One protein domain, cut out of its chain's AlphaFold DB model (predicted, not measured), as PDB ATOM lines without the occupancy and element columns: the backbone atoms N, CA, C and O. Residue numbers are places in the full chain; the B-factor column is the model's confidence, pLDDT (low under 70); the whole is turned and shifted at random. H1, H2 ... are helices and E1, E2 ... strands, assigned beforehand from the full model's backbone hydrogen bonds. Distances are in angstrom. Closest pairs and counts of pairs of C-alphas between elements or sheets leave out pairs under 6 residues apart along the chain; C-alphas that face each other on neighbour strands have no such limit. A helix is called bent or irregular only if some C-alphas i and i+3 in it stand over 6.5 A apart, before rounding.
ATOM      1  N   ASP A   5       5.460  25.234  27.836       68.00
ATOM      2  CA  ASP A   5       4.913  24.639  26.612       68.00
ATOM      3  C   ASP A   5       5.813  24.859  25.386       68.00
ATOM      4  O   ASP A   5       6.018  23.939  24.596       68.00
ATOM      5  N   GLN A   6       6.394  26.053  25.229       72.62
ATOM      6  CA  GLN A   6       7.337  26.332  24.141       72.62
ATOM      7  C   GLN A   6       8.624  25.514  24.287       72.62
ATOM      8  O   GLN A   6       9.087  24.938  23.305       72.62
ATOM      9  N   ALA A   7       9.174  25.418  25.502       71.62
ATOM     10  CA  ALA A   7      10.365  24.610  25.775       71.62
ATOM     11  C   ALA A   7      10.116  23.118  25.493       71.62
ATOM     12  O   ALA A   7      10.935  22.450  24.859       71.62
ATOM     13  N   LYS A   8       8.940  22.613  25.877       72.06
ATOM     14  CA  LYS A   8       8.514  21.237  25.616       72.06
ATOM     15  C   LYS A   8       8.384  20.938  24.122       72.06
ATOM     16  O   LYS A   8       8.876  19.909  23.663       72.06
ATOM     17  N   GLN A   9       7.765  21.826  23.343       80.12
ATOM     18  CA  GLN A   9       7.627  21.630  21.894       80.12
ATOM     19  C   GLN A   9       8.974  21.706  21.157       80.12
ATOM     20  O   GLN A   9       9.199  20.947  20.214       80.12
ATOM     21  N   GLU A  10       9.896  22.564  21.605       80.06
ATOM     22  CA  GLU A  10      11.265  22.610  21.075       80.06
ATOM     23  C   GLU A  10      12.027  21.308  21.347       80.06
ATOM     24  O   GLU A  10      12.700  20.801  20.450       80.06
ATOM     25  N   ALA A  11      11.880  20.731  22.541       78.50
ATOM     26  CA  ALA A  11      12.512  19.462  22.880       78.50
ATOM     27  C   ALA A  11      11.938  18.284  22.079       78.50
ATOM     28  O   ALA A  11      12.701  17.459  21.578       78.50
ATOM     29  N   ILE A  12      10.614  18.237  21.886       82.31
ATOM     30  CA  ILE A  12       9.966  17.263  20.992       82.31
ATOM     31  C   ILE A  12      10.542  17.394  19.579       82.31
ATOM     32  O   ILE A  12      10.985  16.403  19.000       82.31
ATOM     33  N   LYS A  13      10.609  18.616  19.039       86.00
ATOM     34  CA  LYS A  13      11.197  18.860  17.720       86.00
ATOM     35  C   LYS A  13      12.652  18.400  17.631       86.00
ATOM     36  O   LYS A  13      13.019  17.751  16.655       86.00
ATOM     37  N   ALA A  14      13.462  18.708  18.639       80.50
ATOM     38  CA  ALA A  14      14.864  18.312  18.682       80.50
ATOM     39  C   ALA A  14      15.036  16.784  18.716       80.50
ATOM     40  O   ALA A  14      15.865  16.262  17.977       80.50
ATOM     41  N   ALA A  15      14.227  16.072  19.507       80.19
ATOM     42  CA  ALA A  15      14.330  14.619  19.647       80.19
ATOM     43  C   ALA A  15      13.919  13.860  18.379       80.19
ATOM     44  O   ALA A  15      14.556  12.883  18.002       80.19
ATOM     45  N   TYR A  16      12.881  14.327  17.678       78.69
ATOM     46  CA  TYR A  16      12.505  13.758  16.379       78.69
ATOM     47  C   TYR A  16      13.446  14.197  15.241       78.69
ATOM     48  O   TYR A  16      13.499  13.555  14.188       78.69
ATOM     49  N   GLY A  17      14.209  15.277  15.441       83.44
ATOM     50  CA  GLY A  17      15.268  15.731  14.546       83.44
ATOM     51  C   GLY A  17      14.782  15.932  13.110       83.44
ATOM     52  O   GLY A  17      13.781  16.605  12.860       83.44
ATOM     53  N   LYS A  18      15.483  15.313  12.152       80.19
ATOM     54  CA  LYS A  18      15.158  15.404  10.716       80.19
ATOM     55  C   LYS A  18      13.786  14.822  10.347       80.19
ATOM     56  O   LYS A  18      13.268  15.150   9.287       80.19
ATOM     57  N   TYR A  19      13.203  13.979  11.200       78.81
ATOM     58  CA  TYR A  19      11.902  13.350  10.957       78.81
ATOM     59  C   TYR A  19      10.731  14.158  11.525       78.81
ATOM     60  O   TYR A  19       9.579  13.806  11.280       78.81
ATOM     61  N   TYR A  20      10.997  15.236  12.275       83.31
ATOM     62  CA  TYR A  20       9.945  15.984  12.961       83.31
ATOM     63  C   TYR A  20       8.886  16.520  12.001       83.31
ATOM     64  O   TYR A  20       7.711  16.285  12.239       83.31
ATOM     65  N   ASP A  21       9.266  17.199  10.917       83.69
ATOM     66  CA  ASP A  21       8.284  17.816  10.014       83.69
ATOM     67  C   ASP A  21       7.395  16.772   9.316       83.69
ATOM     68  O   ASP A  21       6.216  17.028   9.075       83.69
ATOM     69  N   GLU A  22       7.933  15.576   9.059       79.62
ATOM     70  CA  GLU A  22       7.202  14.451   8.465       79.62
ATOM     71  C   GLU A  22       6.232  13.800   9.467       79.62
ATOM     72  O   GLU A  22       5.116  13.425   9.110       79.62
ATOM     73  N   LEU A  23       6.654  13.681  10.729       78.19
ATOM     74  CA  LEU A  23       5.910  13.003  11.792       78.19
ATOM     75  C   LEU A  23       5.000  13.933  12.600       78.19
ATOM     76  O   LEU A  23       4.112  13.455  13.300       78.19
ATOM     77  N   LYS A  24       5.183  15.254  12.495       84.69
ATOM     78  CA  LYS A  24       4.446  16.285  13.238       84.69
ATOM     79  C   LYS A  24       2.926  16.085  13.261       84.69
ATOM     80  O   LYS A  24       2.359  16.311  14.327       84.69
ATOM     81  N   PRO A  25       2.251  15.658  12.171       83.38
ATOM     82  CA  PRO A  25       0.806  15.413  12.204       83.38
ATOM     83  C   PRO A  25       0.373  14.314  13.186       83.38
ATOM     84  O   PRO A  25      -0.793  14.264  13.563       83.38
ATOM     85  N   TYR A  26       1.299  13.449  13.595       79.56
ATOM     86  CA  TYR A  26       1.046  12.252  14.401       79.56
ATOM     87  C   TYR A  26       1.638  12.341  15.806       79.56
ATOM     88  O   TYR A  26       1.315  11.526  16.670       79.56
ATOM     89  N   ILE A  27       2.518  13.317  16.039       81.19
ATOM     90  CA  ILE A  27       3.132  13.542  17.341       81.19
ATOM     91  C   ILE A  27       2.115  14.242  18.244       81.19
ATOM     92  O   ILE A  27       1.740  15.394  18.024       81.19
ATOM     93  N   GLY A  28       1.693  13.542  19.293       81.12
ATOM     94  CA  GLY A  28       0.871  14.110  20.349       81.12
ATOM     95  C   GLY A  28       1.593  15.223  21.123       81.12
ATOM     96  O   GLY A  28       2.819  15.347  21.073       81.12
ATOM     97  N   PRO A  29       0.860  16.020  21.917       80.62
ATOM     98  CA  PRO A  29       1.417  17.152  22.668       80.62
ATOM     99  C   PRO A  29       2.493  16.760  23.701       80.62
ATOM    100  O   PRO A  29       3.206  17.618  24.222       80.62
ATOM    101  N   ASP A  30       2.614  15.474  24.025       74.38
ATOM    102  CA  ASP A  30       3.604  14.890  24.930       74.38
ATOM    103  C   ASP A  30       4.672  14.040  24.214       74.38
ATOM    104  O   ASP A  30       5.462  13.351  24.870       74.38
ATOM    105  N   GLY A  31       4.724  14.117  22.882       78.81
ATOM    106  CA  GLY A  31       5.751  13.496  22.057       78.81
ATOM    107  C   GLY A  31       5.466  12.052  21.646       78.81
ATOM    108  O   GLY A  31       6.329  11.457  21.008       78.81
ATOM    109  N   TRP A  32       4.311  11.478  22.000       80.38
ATOM    110  CA  TRP A  32       3.939  10.112  21.614       80.38
ATOM    111  C   TRP A  32       3.269  10.048  20.244       80.38
ATOM    112  O   TRP A  32       2.411  10.866  19.928       80.38
ATOM    113  N   ILE A  33       3.594   9.004  19.488       78.81
ATOM    114  CA  ILE A  33       2.865   8.562  18.299       78.81
ATOM    115  C   ILE A  33       2.124   7.277  18.677       78.81
ATOM    116  O   ILE A  33       2.718   6.376  19.267       78.81
ATOM    117  N   ASN A  34       0.821   7.181  18.403       73.00
ATOM    118  CA  ASN A  34       0.014   6.005  18.748       73.00
ATOM    119  C   ASN A  34      -0.025   5.010  17.573       73.00
ATOM    120  O   ASN A  34      -0.418   5.374  16.471       73.00
ATOM    121  N   GLY A  35       0.332   3.742  17.801       64.19
ATOM    122  CA  GLY A  35       0.445   2.703  16.762       64.19
ATOM    123  C   GLY A  35      -0.867   2.142  16.211       64.19
ATOM    124  O   GLY A  35      -0.889   0.992  15.787       64.19
ATOM    125  N   GLY A  36      -1.948   2.924  16.238       54.94
ATOM    126  CA  GLY A  36      -3.208   2.597  15.561       54.94
ATOM    127  C   GLY A  36      -3.249   3.056  14.099       54.94
ATOM    128  O   GLY A  36      -4.107   2.620  13.335       54.94
ATOM    129  N   ASP A  37      -2.310   3.908  13.692       52.69
ATOM    130  CA  ASP A  37      -2.268   4.438  12.340       52.69
ATOM    131  C   ASP A  37      -1.406   3.548  11.434       52.69
ATOM    132  O   ASP A  37      -0.326   3.093  11.819       52.69
ATOM    133  N   LYS A  38      -1.838   3.362  10.178       49.69
ATOM    134  CA  LYS A  38      -1.094   2.695   9.080       49.69
ATOM    135  C   LYS A  38       0.353   3.195   8.870       49.69
ATOM    136  O   LYS A  38       1.077   2.639   8.056       49.69
ATOM    137  N   LEU A  39       0.774   4.220   9.604       51.12
ATOM    138  CA  LEU A  39       2.130   4.760   9.697       51.12
ATOM    139  C   LEU A  39       3.152   3.794  10.301       51.12
ATOM    140  O   LEU A  39       4.347   3.966  10.058       51.12
ATOM    141  N   TYR A  40       2.691   2.795  11.064       51.50
ATOM    142  CA  TYR A  40       3.555   1.851  11.779       51.50
ATOM    143  C   TYR A  40       4.530   1.093  10.860       51.50
ATOM    144  O   TYR A  40       5.621   0.755  11.297       51.50
ATOM    145  N   SER A  41       4.198   0.841   9.586       52.91
ATOM    146  CA  SER A  41       5.080   0.050   8.709       52.91
ATOM    147  C   SER A  41       6.128   0.861   7.949       52.91
ATOM    148  O   SER A  41       7.214   0.344   7.699       52.91
ATOM    149  N   ASP A  42       5.832   2.106   7.563       53.19
ATOM    150  CA  ASP A  42       6.646   2.818   6.562       53.19
ATOM    151  C   ASP A  42       7.616   3.829   7.188       53.19
ATOM    152  O   ASP A  42       8.698   4.068   6.655       53.19
ATOM    153  N   TYR A  43       7.262   4.390   8.346       52.31
ATOM    154  CA  TYR A  43       8.055   5.417   9.033       52.31
ATOM    155  C   TYR A  43       9.016   4.835  10.060       52.31
ATOM    156  O   TYR A  43      10.158   5.273  10.169       52.31
ATOM    157  N   CYS A  44       8.569   3.801  10.762       51.81
ATOM    158  CA  CYS A  44       9.380   3.007  11.669       51.81
ATOM    159  C   CYS A  44      10.599   2.400  10.945       51.81
ATOM    160  O   CYS A  44      11.708   2.488  11.452       51.81
ATOM    161  N   ARG A  45      10.448   1.948   9.689       52.09
ATOM    162  CA  ARG A  45      11.565   1.468   8.848       52.09
ATOM    163  C   ARG A  45      12.633   2.524   8.523       52.09
ATOM    164  O   ARG A  45      13.739   2.148   8.156       52.09
ATOM    165  N   LYS A  46      12.325   3.825   8.627       53.25
ATOM    166  CA  LYS A  46      13.301   4.919   8.414       53.25
ATOM    167  C   LYS A  46      14.187   5.176   9.636       53.25
ATOM    168  O   LYS A  46      15.168   5.915   9.525       53.25
ATOM    169  N   PHE A  47      13.834   4.608  10.787       56.91
ATOM    170  CA  PHE A  47      14.759   4.382  11.889       56.91
ATOM    171  C   PHE A  47      15.409   3.022  11.606       56.91
ATOM    172  O   PHE A  47      14.935   1.999  12.086       56.91
ATOM    173  N   GLU A  48      16.415   3.019  10.725       45.69
ATOM    174  CA  GLU A  48      17.005   1.832  10.071       45.69
ATOM    175  C   GLU A  48      17.516   0.738  11.037       45.69
ATOM    176  O   GLU A  48      17.738  -0.389  10.602       45.69
ATOM    177  N   ASP A  49      17.603   1.025  12.338       47.19
ATOM    178  CA  ASP A  49      18.136   0.123  13.367       47.19
ATOM    179  C   ASP A  49      17.061  -0.568  14.224       47.19
ATOM    180  O   ASP A  49      17.381  -1.339  15.125       47.19
ATOM    181  N   ILE A  50      15.773  -0.293  13.993       46.19
ATOM    182  CA  ILE A  50      14.713  -0.802  14.868       46.19
ATOM    183  C   ILE A  50      13.942  -1.912  14.157       46.19
ATOM    184  O   ILE A  50      13.176  -1.681  13.217       46.19
ATOM    185  N   ASP A  51      14.138  -3.145  14.625       43.41
ATOM    186  CA  ASP A  51      13.384  -4.305  14.161       43.41
ATOM    187  C   ASP A  51      11.941  -4.259  14.689       43.41
ATOM    188  O   ASP A  51      11.608  -4.738  15.774       43.41
ATOM    189  N   PHE A  52      11.062  -3.657  13.891       48.16
ATOM    190  CA  PHE A  52       9.619  -3.630  14.127       48.16
ATOM    191  C   PHE A  52       8.896  -4.858  13.545       48.16
ATOM    192  O   PHE A  52       7.685  -4.808  13.329       48.16
ATOM    193  N   SER A  53       9.594  -5.971  13.270       43.81
ATOM    194  CA  SER A  53       8.986  -7.209  12.748       43.81
ATOM    195  C   SER A  53       7.952  -7.845  13.683       43.81
ATOM    196  O   SER A  53       7.285  -8.805  13.294       43.81
ATOM    197  N   ASN A  54       7.756  -7.296  14.886       42.72
ATOM    198  CA  ASN A  54       6.719  -7.727  15.805       42.72
ATOM    199  C   ASN A  54       5.385  -6.989  15.535       42.72
ATOM    200  O   ASN A  54       5.285  -5.787  15.789       42.72
ATOM    201  N   PRO A  55       4.336  -7.671  15.031       41.88
ATOM    202  CA  PRO A  55       3.100  -7.059  14.538       41.88
ATOM    203  C   PRO A  55       2.137  -6.663  15.672       41.88
ATOM    204  O   PRO A  55       0.968  -7.049  15.690       41.88
ATOM    205  N   PHE A  56       2.596  -5.886  16.649       48.03
ATOM    206  CA  PHE A  56       1.743  -5.409  17.734       48.03
ATOM    207  C   PHE A  56       1.087  -4.081  17.347       48.03
ATOM    208  O   PHE A  56       1.530  -3.003  17.740       48.03
ATOM    209  N   GLY A  57      -0.002  -4.168  16.579       49.03
ATOM    210  CA  GLY A  57      -0.769  -3.039  16.029       49.03
ATOM    211  C   GLY A  57      -1.523  -2.158  17.036       49.03
ATOM    212  O   GLY A  57      -2.646  -1.771  16.753       49.03
ATOM    213  N   ASN A  58      -0.951  -1.878  18.213       58.47
ATOM    214  CA  ASN A  58      -1.484  -0.962  19.233       58.47
ATOM    215  C   ASN A  58      -0.376  -0.342  20.119       58.47
ATOM    216  O   ASN A  58      -0.632   0.074  21.252       58.47
ATOM    217  N   GLN A  59       0.873  -0.313  19.646       68.31
ATOM    218  CA  GLN A  59       2.000   0.232  20.408       68.31
ATOM    219  C   GLN A  59       2.148   1.738  20.193       68.31
ATOM    220  O   GLN A  59       2.376   2.190  19.075       68.31
ATOM    221  N   SER A  60       2.064   2.533  21.256       74.75
ATOM    222  CA  SER A  60       2.531   3.919  21.208       74.75
ATOM    223  C   SER A  60       4.055   3.951  21.310       74.75
ATOM    224  O   SER A  60       4.636   3.147  22.037       74.75
ATOM    225  N   TRP A  61       4.707   4.904  20.651       75.81
ATOM    226  CA  TRP A  61       6.153   5.087  20.750       75.81
ATOM    227  C   TRP A  61       6.570   6.558  20.808       75.81
ATOM    228  O   TRP A  61       5.799   7.446  20.441       75.81
ATOM    229  N   ARG A  62       7.779   6.822  21.316       77.06
ATOM    230  CA  ARG A  62       8.433   8.143  21.288       77.06
ATOM    231  C   ARG A  62       9.956   8.030  21.450       77.06
ATOM    232  O   ARG A  62      10.393   7.031  22.015       77.06
ATOM    233  N   PRO A  63      10.747   9.047  21.070       74.25
ATOM    234  CA  PRO A  63      12.181   9.091  21.359       74.25
ATOM    235  C   PRO A  63      12.531   9.038  22.857       74.25
ATOM    236  O   PRO A  63      11.832   9.626  23.691       74.25
ATOM    237  N   ILE A  64      13.629   8.359  23.199       71.44
ATOM    238  CA  ILE A  64      14.154   8.209  24.565       71.44
ATOM    239  C   ILE A  64      14.712   9.528  25.107       71.44
ATOM    240  O   ILE A  64      14.678   9.765  26.309       71.44
ATOM    241  N   GLU A  65      15.134  10.442  24.239       70.62
ATOM    242  CA  GLU A  65      15.573  11.793  24.595       70.62
ATOM    243  C   GLU A  65      14.429  12.628  25.201       70.62
ATOM    244  O   GLU A  65      14.670  13.619  25.886       70.62
ATOM    245  N   LEU A  66      13.171  12.206  25.004       70.31
ATOM    246  CA  LEU A  66      11.986  12.787  25.647       70.31
ATOM    247  C   LEU A  66      11.691  12.183  27.031       70.31
ATOM    248  O   LEU A  66      10.664  12.495  27.657       70.31
ATOM    249  N   THR A  67      12.554  11.293  27.522       61.59
ATOM    250  CA  THR A  67      12.561  10.868  28.925       61.59
ATOM    251  C   THR A  67      12.971  12.070  29.773       61.59
ATOM    252  O   THR A  67      13.929  12.758  29.451       61.59
ATOM    253  N   ASN A  68      12.238  12.339  30.857       56.19
ATOM    254  CA  ASN A  68      12.509  13.432  31.808       56.19
ATOM    255  C   ASN A  68      12.168  14.866  31.376       56.19
ATOM    256  O   ASN A  68      12.609  15.798  32.038       56.19
ATOM    257  N   LEU A  69      11.322  15.075  30.361       53.09
ATOM    258  CA  LEU A  69      10.976  16.443  29.954       53.09
ATOM    259  C   LEU A  69      10.265  17.295  31.018       53.09
ATOM    260  O   LEU A  69      10.357  18.508  30.933       53.09
ATOM    261  N   GLU A  70       9.610  16.706  32.027       46.59
ATOM    262  CA  GLU A  70       9.043  17.494  33.145       46.59
ATOM    263  C   GLU A  70       8.932  16.699  34.482       46.59
ATOM    264  O   GLU A  70       9.057  17.286  35.547       46.59
ATOM    265  N   SER A  71       8.674  15.376  34.475       51.81
ATOM    266  CA  SER A  71       8.716  14.439  35.640       51.81
ATOM    267  C   SER A  71       8.090  13.090  35.254       51.81
ATOM    268  O   SER A  71       6.891  13.033  35.001       51.81
ATOM    269  N   ASN A  72       8.896  12.025  35.113       53.69
ATOM    270  CA  ASN A  72       8.541  10.665  34.635       53.69
ATOM    271  C   ASN A  72       7.421  10.565  33.565       53.69
ATOM    272  O   ASN A  72       6.755   9.551  33.456       53.69
ATOM    273  N   ASN A  73       7.143  11.633  32.811       59.53
ATOM    274  CA  ASN A  73       5.972  11.849  31.956       59.53
ATOM    275  C   ASN A  73       4.621  11.285  32.487       59.53
ATOM    276  O   ASN A  73       3.817  10.754  31.712       59.53
ATOM    277  N   GLY A  74       4.368  11.370  33.800       64.75
ATOM    278  CA  GLY A  74       3.169  10.804  34.443       64.75
ATOM    279  C   GLY A  74       3.129   9.270  34.509       64.75
ATOM    280  O   GLY A  74       2.064   8.701  34.733       64.75
ATOM    281  N   TRP A  75       4.260   8.607  34.275       73.12
ATOM    282  CA  TRP A  75       4.452   7.184  34.509       73.12
ATOM    283  C   TRP A  75       4.800   6.932  35.977       73.12
ATOM    284  O   TRP A  75       5.543   7.682  36.610       73.12
ATOM    285  N   THR A  76       4.285   5.840  36.512       79.19
ATOM    286  CA  THR A  76       4.586   5.298  37.828       79.19
ATOM    287  C   THR A  76       5.509   4.103  37.637       79.19
ATOM    288  O   THR A  76       5.172   3.169  36.909       79.19
ATOM    289  N   ARG A  77       6.692   4.141  38.259       81.25
ATOM    290  CA  ARG A  77       7.595   2.985  38.334       81.25
ATOM    291  C   ARG A  77       6.974   1.942  39.252       81.25
ATOM    292  O   ARG A  77       6.532   2.297  40.337       81.25
ATOM    293  N   ILE A  78       6.946   0.684  38.831       79.88
ATOM    294  CA  ILE A  78       6.485  -0.414  39.681       79.88
ATOM    295  C   ILE A  78       7.595  -0.733  40.682       79.88
ATOM    296  O   ILE A  78       8.741  -0.963  40.284       79.88
ATOM    297  N   GLU A  79       7.262  -0.725  41.970       82.38
ATOM    298  CA  GLU A  79       8.209  -1.099  43.018       82.38
ATOM    299  C   GLU A  79       8.586  -2.584  42.898       82.38
ATOM    300  O   GLU A  79       7.770  -3.392  42.443       82.38
ATOM    301  N   PRO A  80       9.801  -3.000  43.304       80.38
ATOM    302  CA  PRO A  80      10.236  -4.393  43.180       80.38
ATOM    303  C   PRO A  80       9.312  -5.412  43.863       80.38
ATOM    304  O   PRO A  80       9.273  -6.572  43.455       80.38
ATOM    305  N   ASP A  81       8.575  -4.984  44.891       88.25
ATOM    306  CA  ASP A  81       7.599  -5.788  45.629       88.25
ATOM    307  C   ASP A  81       6.177  -5.748  45.034       88.25
ATOM    308  O   ASP A  81       5.294  -6.467  45.501       88.25
ATOM    309  N   GLY A  82       5.942  -4.936  43.998       84.25
ATOM    310  CA  GLY A  82       4.634  -4.754  43.370       84.25
ATOM    311  C   GLY A  82       3.596  -4.059  44.258       84.25
ATOM    312  O   GLY A  82       2.408  -4.101  43.938       84.25
ATOM    313  N   SER A  83       4.006  -3.419  45.358       89.44
ATOM    314  CA  SER A  83       3.111  -2.766  46.333       89.44
ATOM    315  C   SER A  83       2.243  -1.655  45.738       89.44
ATOM    316  O   SER A  83       1.182  -1.338  46.275       89.44
ATOM    317  N   ASN A  84       2.671  -1.084  44.614       86.38
ATOM    318  CA  ASN A  84       1.982  -0.015  43.905       86.38
ATOM    319  C   ASN A  84       1.340  -0.464  42.581       86.38
ATOM    320  O   ASN A  84       1.078   0.372  41.723       86.38
ATOM    321  N   LEU A  85       1.080  -1.760  42.382       88.44
ATOM    322  CA  LEU A  85       0.353  -2.230  41.199       88.44
ATOM    323  C   LEU A  85      -1.093  -1.695  41.156       88.44
ATOM    324  O   LEU A  85      -1.736  -1.542  42.199       88.44
ATOM    325  N   PRO A  86      -1.644  -1.425  39.958       87.62
ATOM    326  CA  PRO A  86      -3.011  -0.937  39.836       87.62
ATOM    327  C   PRO A  86      -4.040  -2.015  40.196       87.62
ATOM    328  O   PRO A  86      -3.929  -3.160  39.769       87.62
ATOM    329  N   ALA A  87      -5.095  -1.625  40.915       85.56
ATOM    330  CA  ALA A  87      -6.196  -2.526  41.264       85.56
ATOM    331  C   ALA A  87      -7.317  -2.571  40.207       85.56
ATOM    332  O   ALA A  87      -7.994  -3.583  40.066       85.56
ATOM    333  N   CYS A  88      -7.549  -1.478  39.471       86.19
ATOM    334  CA  CYS A  88      -8.601  -1.388  38.453       86.19
ATOM    335  C   CYS A  88      -8.295  -0.309  37.404       86.19
ATOM    336  O   CYS A  88      -7.485   0.583  37.645       86.19
ATOM    337  N   GLY A  89      -8.953  -0.383  36.242       86.38
ATOM    338  CA  GLY A  89      -8.823   0.593  35.153       86.38
ATOM    339  C   GLY A  89      -7.952   0.124  33.983       86.38
ATOM    340  O   GLY A  89      -7.598  -1.054  33.872       86.38
ATOM    341  N   ARG A  90      -7.636   1.064  33.084       83.44
ATOM    342  CA  ARG A  90      -6.768   0.854  31.916       83.44
ATOM    343  C   ARG A  90      -5.508   1.696  32.033       83.44
ATOM    344  O   ARG A  90      -5.555   2.867  32.410       83.44
ATOM    345  N   PHE A  91      -4.388   1.098  31.660       84.56
ATOM    346  CA  PHE A  91      -3.072   1.684  31.842       84.56
ATOM    347  C   PHE A  91      -2.254   1.518  30.577       84.56
ATOM    348  O   PHE A  91      -2.269   0.456  29.958       84.56
ATOM    349  N   LYS A  92      -1.494   2.551  30.223       82.81
ATOM    350  CA  LYS A  92      -0.323   2.354  29.378       82.81
ATOM    351  C   LYS A  92       0.755   1.701  30.241       82.81
ATOM    352  O   LYS A  92       0.942   2.119  31.375       82.81
ATOM    353  N   VAL A  93       1.453   0.696  29.736       76.75
ATOM    354  CA  VAL A  93       2.624   0.075  30.366       76.75
ATOM    355  C   VAL A  93       3.823   0.229  29.448       76.75
ATOM    356  O   VAL A  93       3.669   0.240  28.224       76.75
ATOM    357  N   CYS A  94       5.011   0.330  30.025       73.50
ATOM    358  CA  CYS A  94       6.260   0.282  29.282       73.50
ATOM    359  C   CYS A  94       7.347  -0.421  30.101       73.50
ATOM    360  O   CYS A  94       7.231  -0.625  31.316       73.50
ATOM    361  N   ASN A  95       8.406  -0.817  29.406       67.69
ATOM    362  CA  ASN A  95       9.599  -1.379  30.012       67.69
ATOM    363  C   ASN A  95      10.770  -0.441  29.734       67.69
ATOM    364  O   ASN A  95      11.449  -0.579  28.725       67.69
ATOM    365  N   ILE A  96      10.956   0.557  30.599       58.19
ATOM    366  CA  ILE A  96      12.015   1.563  30.416       58.19
ATOM    367  C   ILE A  96      13.406   0.930  30.605       58.19
ATOM    368  O   ILE A  96      14.352   1.363  29.960       58.19
ATOM    369  N   ASP A  97      13.517  -0.139  31.406       49.56
ATOM    370  CA  ASP A  97      14.806  -0.748  31.775       49.56
ATOM    371  C   ASP A  97      15.198  -1.964  30.909       49.56
ATOM    372  O   ASP A  97      16.327  -2.435  31.002       49.56
ATOM    373  N   LYS A  98      14.288  -2.512  30.089       47.41
ATOM    374  CA  LYS A  98      14.567  -3.651  29.187       47.41
ATOM    375  C   LYS A  98      14.050  -3.447  27.764       47.41
ATOM    376  O   LYS A  98      13.575  -4.395  27.134       47.41
ATOM    377  N   LEU A  99      14.139  -2.233  27.235       46.44
ATOM    378  CA  LEU A  99      14.142  -2.059  25.782       46.44
ATOM    379  C   LEU A  99      15.504  -2.518  25.251       46.44
ATOM    380  O   LEU A  99      16.317  -1.720  24.811       46.44
ATOM    381  N   ASP A 100      15.740  -3.827  25.320       40.50
ATOM    382  CA  ASP A 100      16.769  -4.507  24.543       40.50
ATOM    383  C   ASP A 100      16.231  -4.648  23.111       40.50
ATOM    384  O   ASP A 100      15.775  -5.698  22.663       40.50
ATOM    385  N   LEU A 101      16.155  -3.506  22.435       44.56
ATOM    386  CA  LEU A 101      16.075  -3.413  20.984       44.56
ATOM    387  C   LEU A 101      17.469  -2.956  20.545       44.56
ATOM    388  O   LEU A 101      17.619  -1.836  20.090       44.56
ATOM    389  N   SER A 102      18.486  -3.782  20.821       39.56
ATOM    390  CA  SER A 102      19.911  -3.410  20.858       39.56
ATOM    391  C   SER A 102      20.222  -2.262  21.838       39.56
ATOM    392  O   SER A 102      19.370  -1.447  22.189       39.56
ATOM    393  N   GLU A 103      21.475  -2.141  22.283       45.56
ATOM    394  CA  GLU A 103      21.942  -0.957  23.032       45.56
ATOM    395  C   GLU A 103      21.811   0.360  22.221       45.56
ATOM    396  O   GLU A 103      22.132   1.439  22.719       45.56
ATOM    397  N   GLU A 104      21.328   0.291  20.975       49.22
ATOM    398  CA  GLU A 104      21.256   1.387  20.013       49.22
ATOM    399  C   GLU A 104      19.828   1.938  19.824       49.22
ATOM    400  O   GLU A 104      19.674   3.010  19.226       49.22
ATOM    401  N   SER A 105      18.775   1.279  20.338       52.84
ATOM    402  CA  SER A 105      17.406   1.794  20.182       52.84
ATOM    403  C   SER A 105      17.173   3.072  20.982       52.84
ATOM    404  O   SER A 105      17.288   3.136  22.206       52.84
ATOM    405  N   LYS A 106      16.756   4.111  20.256       64.56
ATOM    406  CA  LYS A 106      16.458   5.448  20.783       64.56
ATOM    407  C   LYS A 106      14.971   5.659  21.058       64.56
ATOM    408  O   LYS A 106      14.535   6.803  21.106       64.56
ATOM    409  N   LEU A 107      14.162   4.604  21.194       67.12
ATOM    410  CA  LEU A 107      12.705   4.724  21.353       67.12
ATOM    411  C   LEU A 107      12.180   4.046  22.621       67.12
ATOM    412  O   LEU A 107      12.616   2.967  23.003       67.12
ATOM    413  N   ILE A 108      11.144   4.643  23.209       69.81
ATOM    414  CA  ILE A 108      10.291   4.031  24.227       69.81
ATOM    415  C   ILE A 108       9.041   3.485  23.549       69.81
ATOM    416  O   ILE A 108       8.323   4.245  22.902       69.81
ATOM    417  N   LEU A 109       8.737   2.208  23.779       71.25
ATOM    418  CA  LEU A 109       7.470   1.582  23.400       71.25
ATOM    419  C   LEU A 109       6.522   1.495  24.600       71.25
ATOM    420  O   LEU A 109       6.929   1.176  25.717       71.25
ATOM    421  N   ALA A 110       5.241   1.744  24.356       73.94
ATOM    422  CA  ALA A 110       4.175   1.620  25.336       73.94
ATOM    423  C   ALA A 110       2.973   0.876  24.757       73.94
ATOM    424  O   ALA A 110       2.598   1.067  23.603       73.94
ATOM    425  N   GLN A 111       2.326   0.063  25.586       75.31
ATOM    426  CA  GLN A 111       1.109  -0.673  25.235       75.31
ATOM    427  C   GLN A 111       0.013  -0.420  26.254       75.31
ATOM    428  O   GLN A 111       0.301  -0.113  27.401       75.31
ATOM    429  N   THR A 112      -1.246  -0.561  25.849       79.56
ATOM    430  CA  THR A 112      -2.381  -0.397  26.761       79.56
ATOM    431  C   THR A 112      -2.889  -1.744  27.255       79.56
ATOM    432  O   THR A 112      -3.250  -2.592  26.446       79.56
ATOM    433  N   PHE A 113      -3.021  -1.898  28.571       82.44
ATOM    434  CA  PHE A 113      -3.557  -3.092  29.224       82.44
ATOM    435  C   PHE A 113      -4.572  -2.747  30.321       82.44
ATOM    436  O   PHE A 113      -4.648  -1.608  30.788       82.44
ATOM    437  N   SER A 114      -5.379  -3.733  30.719       85.50
ATOM    438  CA  SER A 114      -6.180  -3.673  31.949       85.50
ATOM    439  C   SER A 114      -5.289  -3.840  33.184       85.50
ATOM    440  O   SER A 114      -4.188  -4.378  33.076       85.50
ATOM    441  N   ALA A 115      -5.776  -3.424  34.357       86.56
ATOM    442  CA  ALA A 115      -5.086  -3.628  35.636       86.56
ATOM    443  C   ALA A 115      -4.634  -5.086  35.856       86.56
ATOM    444  O   ALA A 115      -3.467  -5.321  36.159       86.56
ATOM    445  N   ASP A 116      -5.520  -6.060  35.615       87.62
ATOM    446  CA  ASP A 116      -5.206  -7.489  35.771       87.62
ATOM    447  C   ASP A 116      -4.034  -7.922  34.885       87.62
ATOM    448  O   ASP A 116      -3.111  -8.597  35.346       87.62
ATOM    449  N   ALA A 117      -4.028  -7.469  33.628       85.00
ATOM    450  CA  ALA A 117      -2.947  -7.751  32.698       85.00
ATOM    451  C   ALA A 117      -1.640  -7.062  33.125       85.00
ATOM    452  O   ALA A 117      -0.588  -7.685  33.052       85.00
ATOM    453  N   VAL A 118      -1.674  -5.822  33.638       85.06
ATOM    454  CA  VAL A 118      -0.479  -5.171  34.220       85.06
ATOM    455  C   VAL A 118       0.108  -6.033  35.342       85.06
ATOM    456  O   VAL A 118       1.305  -6.316  35.339       85.06
ATOM    457  N   CYS A 119      -0.728  -6.500  36.270       85.81
ATOM    458  CA  CYS A 119      -0.306  -7.365  37.371       85.81
ATOM    459  C   CYS A 119       0.299  -8.686  36.878       85.81
ATOM    460  O   CYS A 119       1.304  -9.149  37.416       85.81
ATOM    461  N   GLU A 120      -0.290  -9.297  35.851       86.25
ATOM    462  CA  GLU A 120       0.230 -10.514  35.232       86.25
ATOM    463  C   GLU A 120       1.588 -10.278  34.551       86.25
ATOM    464  O   GLU A 120       2.562 -10.974  34.838       86.25
ATOM    465  N   TYR A 121       1.701  -9.243  33.722       81.69
ATOM    466  CA  TYR A 121       2.941  -8.895  33.028       81.69
ATOM    467  C   TYR A 121       4.070  -8.479  33.986       81.69
ATOM    468  O   TYR A 121       5.243  -8.768  33.724       81.69
ATOM    469  N   PHE A 122       3.751  -7.867  35.129       83.12
ATOM    470  CA  PHE A 122       4.741  -7.602  36.174       83.12
ATOM    471  C   PHE A 122       5.324  -8.898  36.758       83.12
ATOM    472  O   PHE A 122       6.541  -8.991  36.921       83.12
ATOM    473  N   LYS A 123       4.502  -9.935  36.995       85.06
ATOM    474  CA  LYS A 123       4.984 -11.244  37.487       85.06
ATOM    475  C   LYS A 123       5.996 -11.878  36.532       85.06
ATOM    476  O   LYS A 123       6.978 -12.466  36.980       85.06
ATOM    477  N   TYR A 124       5.800 -11.698  35.226       82.06
ATOM    478  CA  TYR A 124       6.744 -12.139  34.195       82.06
ATOM    479  C   TYR A 124       7.947 -11.198  34.006       82.06
ATOM    480  O   TYR A 124       8.813 -11.464  33.174       82.06
ATOM    481  N   LYS A 125       8.045 -10.110  34.784       77.12
ATOM    482  CA  LYS A 125       9.116  -9.100  34.726       77.12
ATOM    483  C   LYS A 125       9.287  -8.478  33.335       77.12
ATOM    484  O   LYS A 125      10.417  -8.160  32.940       77.12
ATOM    485  N   VAL A 126       8.187  -8.327  32.594       73.06
ATOM    486  CA  VAL A 126       8.196  -7.758  31.234       73.06
ATOM    487  C   VAL A 126       7.815  -6.278  31.183       73.06
ATOM    488  O   VAL A 126       7.970  -5.654  30.138       73.06
ATOM    489  N   ILE A 127       7.367  -5.695  32.298       76.00
ATOM    490  CA  ILE A 127       7.063  -4.264  32.434       76.00
ATOM    491  C   ILE A 127       7.722  -3.699  33.690       76.00
ATOM    492  O   ILE A 127       7.916  -4.420  34.669       76.00
ATOM    493  N   THR A 128       8.040  -2.406  33.669       76.88
ATOM    494  CA  THR A 128       8.627  -1.705  34.825       76.88
ATOM    495  C   THR A 128       7.880  -0.432  35.194       76.88
ATOM    496  O   THR A 128       8.062   0.080  36.295       76.88
ATOM    497  N   HIS A 129       7.029   0.080  34.304       82.88
ATOM    498  CA  HIS A 129       6.299   1.322  34.510       82.88
ATOM    499  C   HIS A 129       4.876   1.222  33.960       82.88
ATOM    500  O   HIS A 129       4.625   0.518  32.977       82.88
ATOM    501  N   TYR A 130       3.949   1.968  34.557       83.19
ATOM    502  CA  TYR A 130       2.585   2.122  34.057       83.19
ATOM    503  C   TYR A 130       2.093   3.570  34.179       83.19
ATOM    504  O   TYR A 130       2.612   4.341  34.972       83.19
ATOM    505  N   LYS A 131       1.093   3.965  33.392       83.56
ATOM    506  CA  LYS A 131       0.458   5.289  33.422       83.56
ATOM    507  C   LYS A 131      -1.051   5.126  33.234       83.56
ATOM    508  O   LYS A 131      -1.448   4.471  32.269       83.56
ATOM    509  N   PRO A 132      -1.903   5.689  34.108       82.88
ATOM    510  CA  PRO A 132      -3.349   5.614  33.931       82.88
ATOM    511  C   PRO A 132      -3.769   6.289  32.626       82.88
ATOM    512  O   PRO A 132      -3.273   7.362  32.273       82.88
ATOM    513  N   ILE A 133      -4.696   5.659  31.914       79.56
ATOM    514  CA  ILE A 133      -5.406   6.301  30.812       79.56
ATOM    515  C   ILE A 133      -6.614   6.975  31.441       79.56
ATOM    516  O   ILE A 133      -7.545   6.302  31.875       79.56
TER     517      ILE A 133
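Overview. This is residues 5 to 133 of the 141 residues of an uncharacterized protein of Pedobacter africanus (UniProt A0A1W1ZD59). With little regular structure, this is a small curled sheet amid long loops, with kinked H1 by its E1 edge and H2 over E3 and E2. The printed part has 129 residues, with two named helices and four named strands in the order H1, E1, E2, E3, H2, E4 along the chain; the antiparallel sheet's order is E1, E3, E2, E4. Class mixed, 49 residues in named elements; compact, radius of gyration of the C-alphas 14.8 A, spans 41 by 34 by 27 A.

Along the chain. H1, residues 5 to 23, begins at C-alpha 5 (4.913, 24.639, 26.612); it is irregular, C-alphas 15 and 18 being 9.0 A apart. E1 is 60 to 63, E2 90 to 94, E3 107 to 114, 23.2 A long, H2 115 to 123, E4 129 to 132, ending at (-3.349, 5.614, 33.931).

Arrangement. H1 only grazes the sheet with residues 12 to 16. Within hydrogen-bond range are N 60 and O 110 for E1 and E3, 2.8 A, N 93 and O 111 for hairpin E2 and E3, 2.7 A, and N 131 and O 92 for E2 and E4, 2.7 A. H2's height over the sheet is 8.7 A. Every O i to N i+4 pair is within range in H2, 10 of 15 in H1.

Size, cuts and confidence. The printed part has no cut. Links H1 to E1, E1 to E2 and E2 to E3 are long. pLDDT is under 70 at residues 5, 35 to 59, 67 to 74 and 95 to 108.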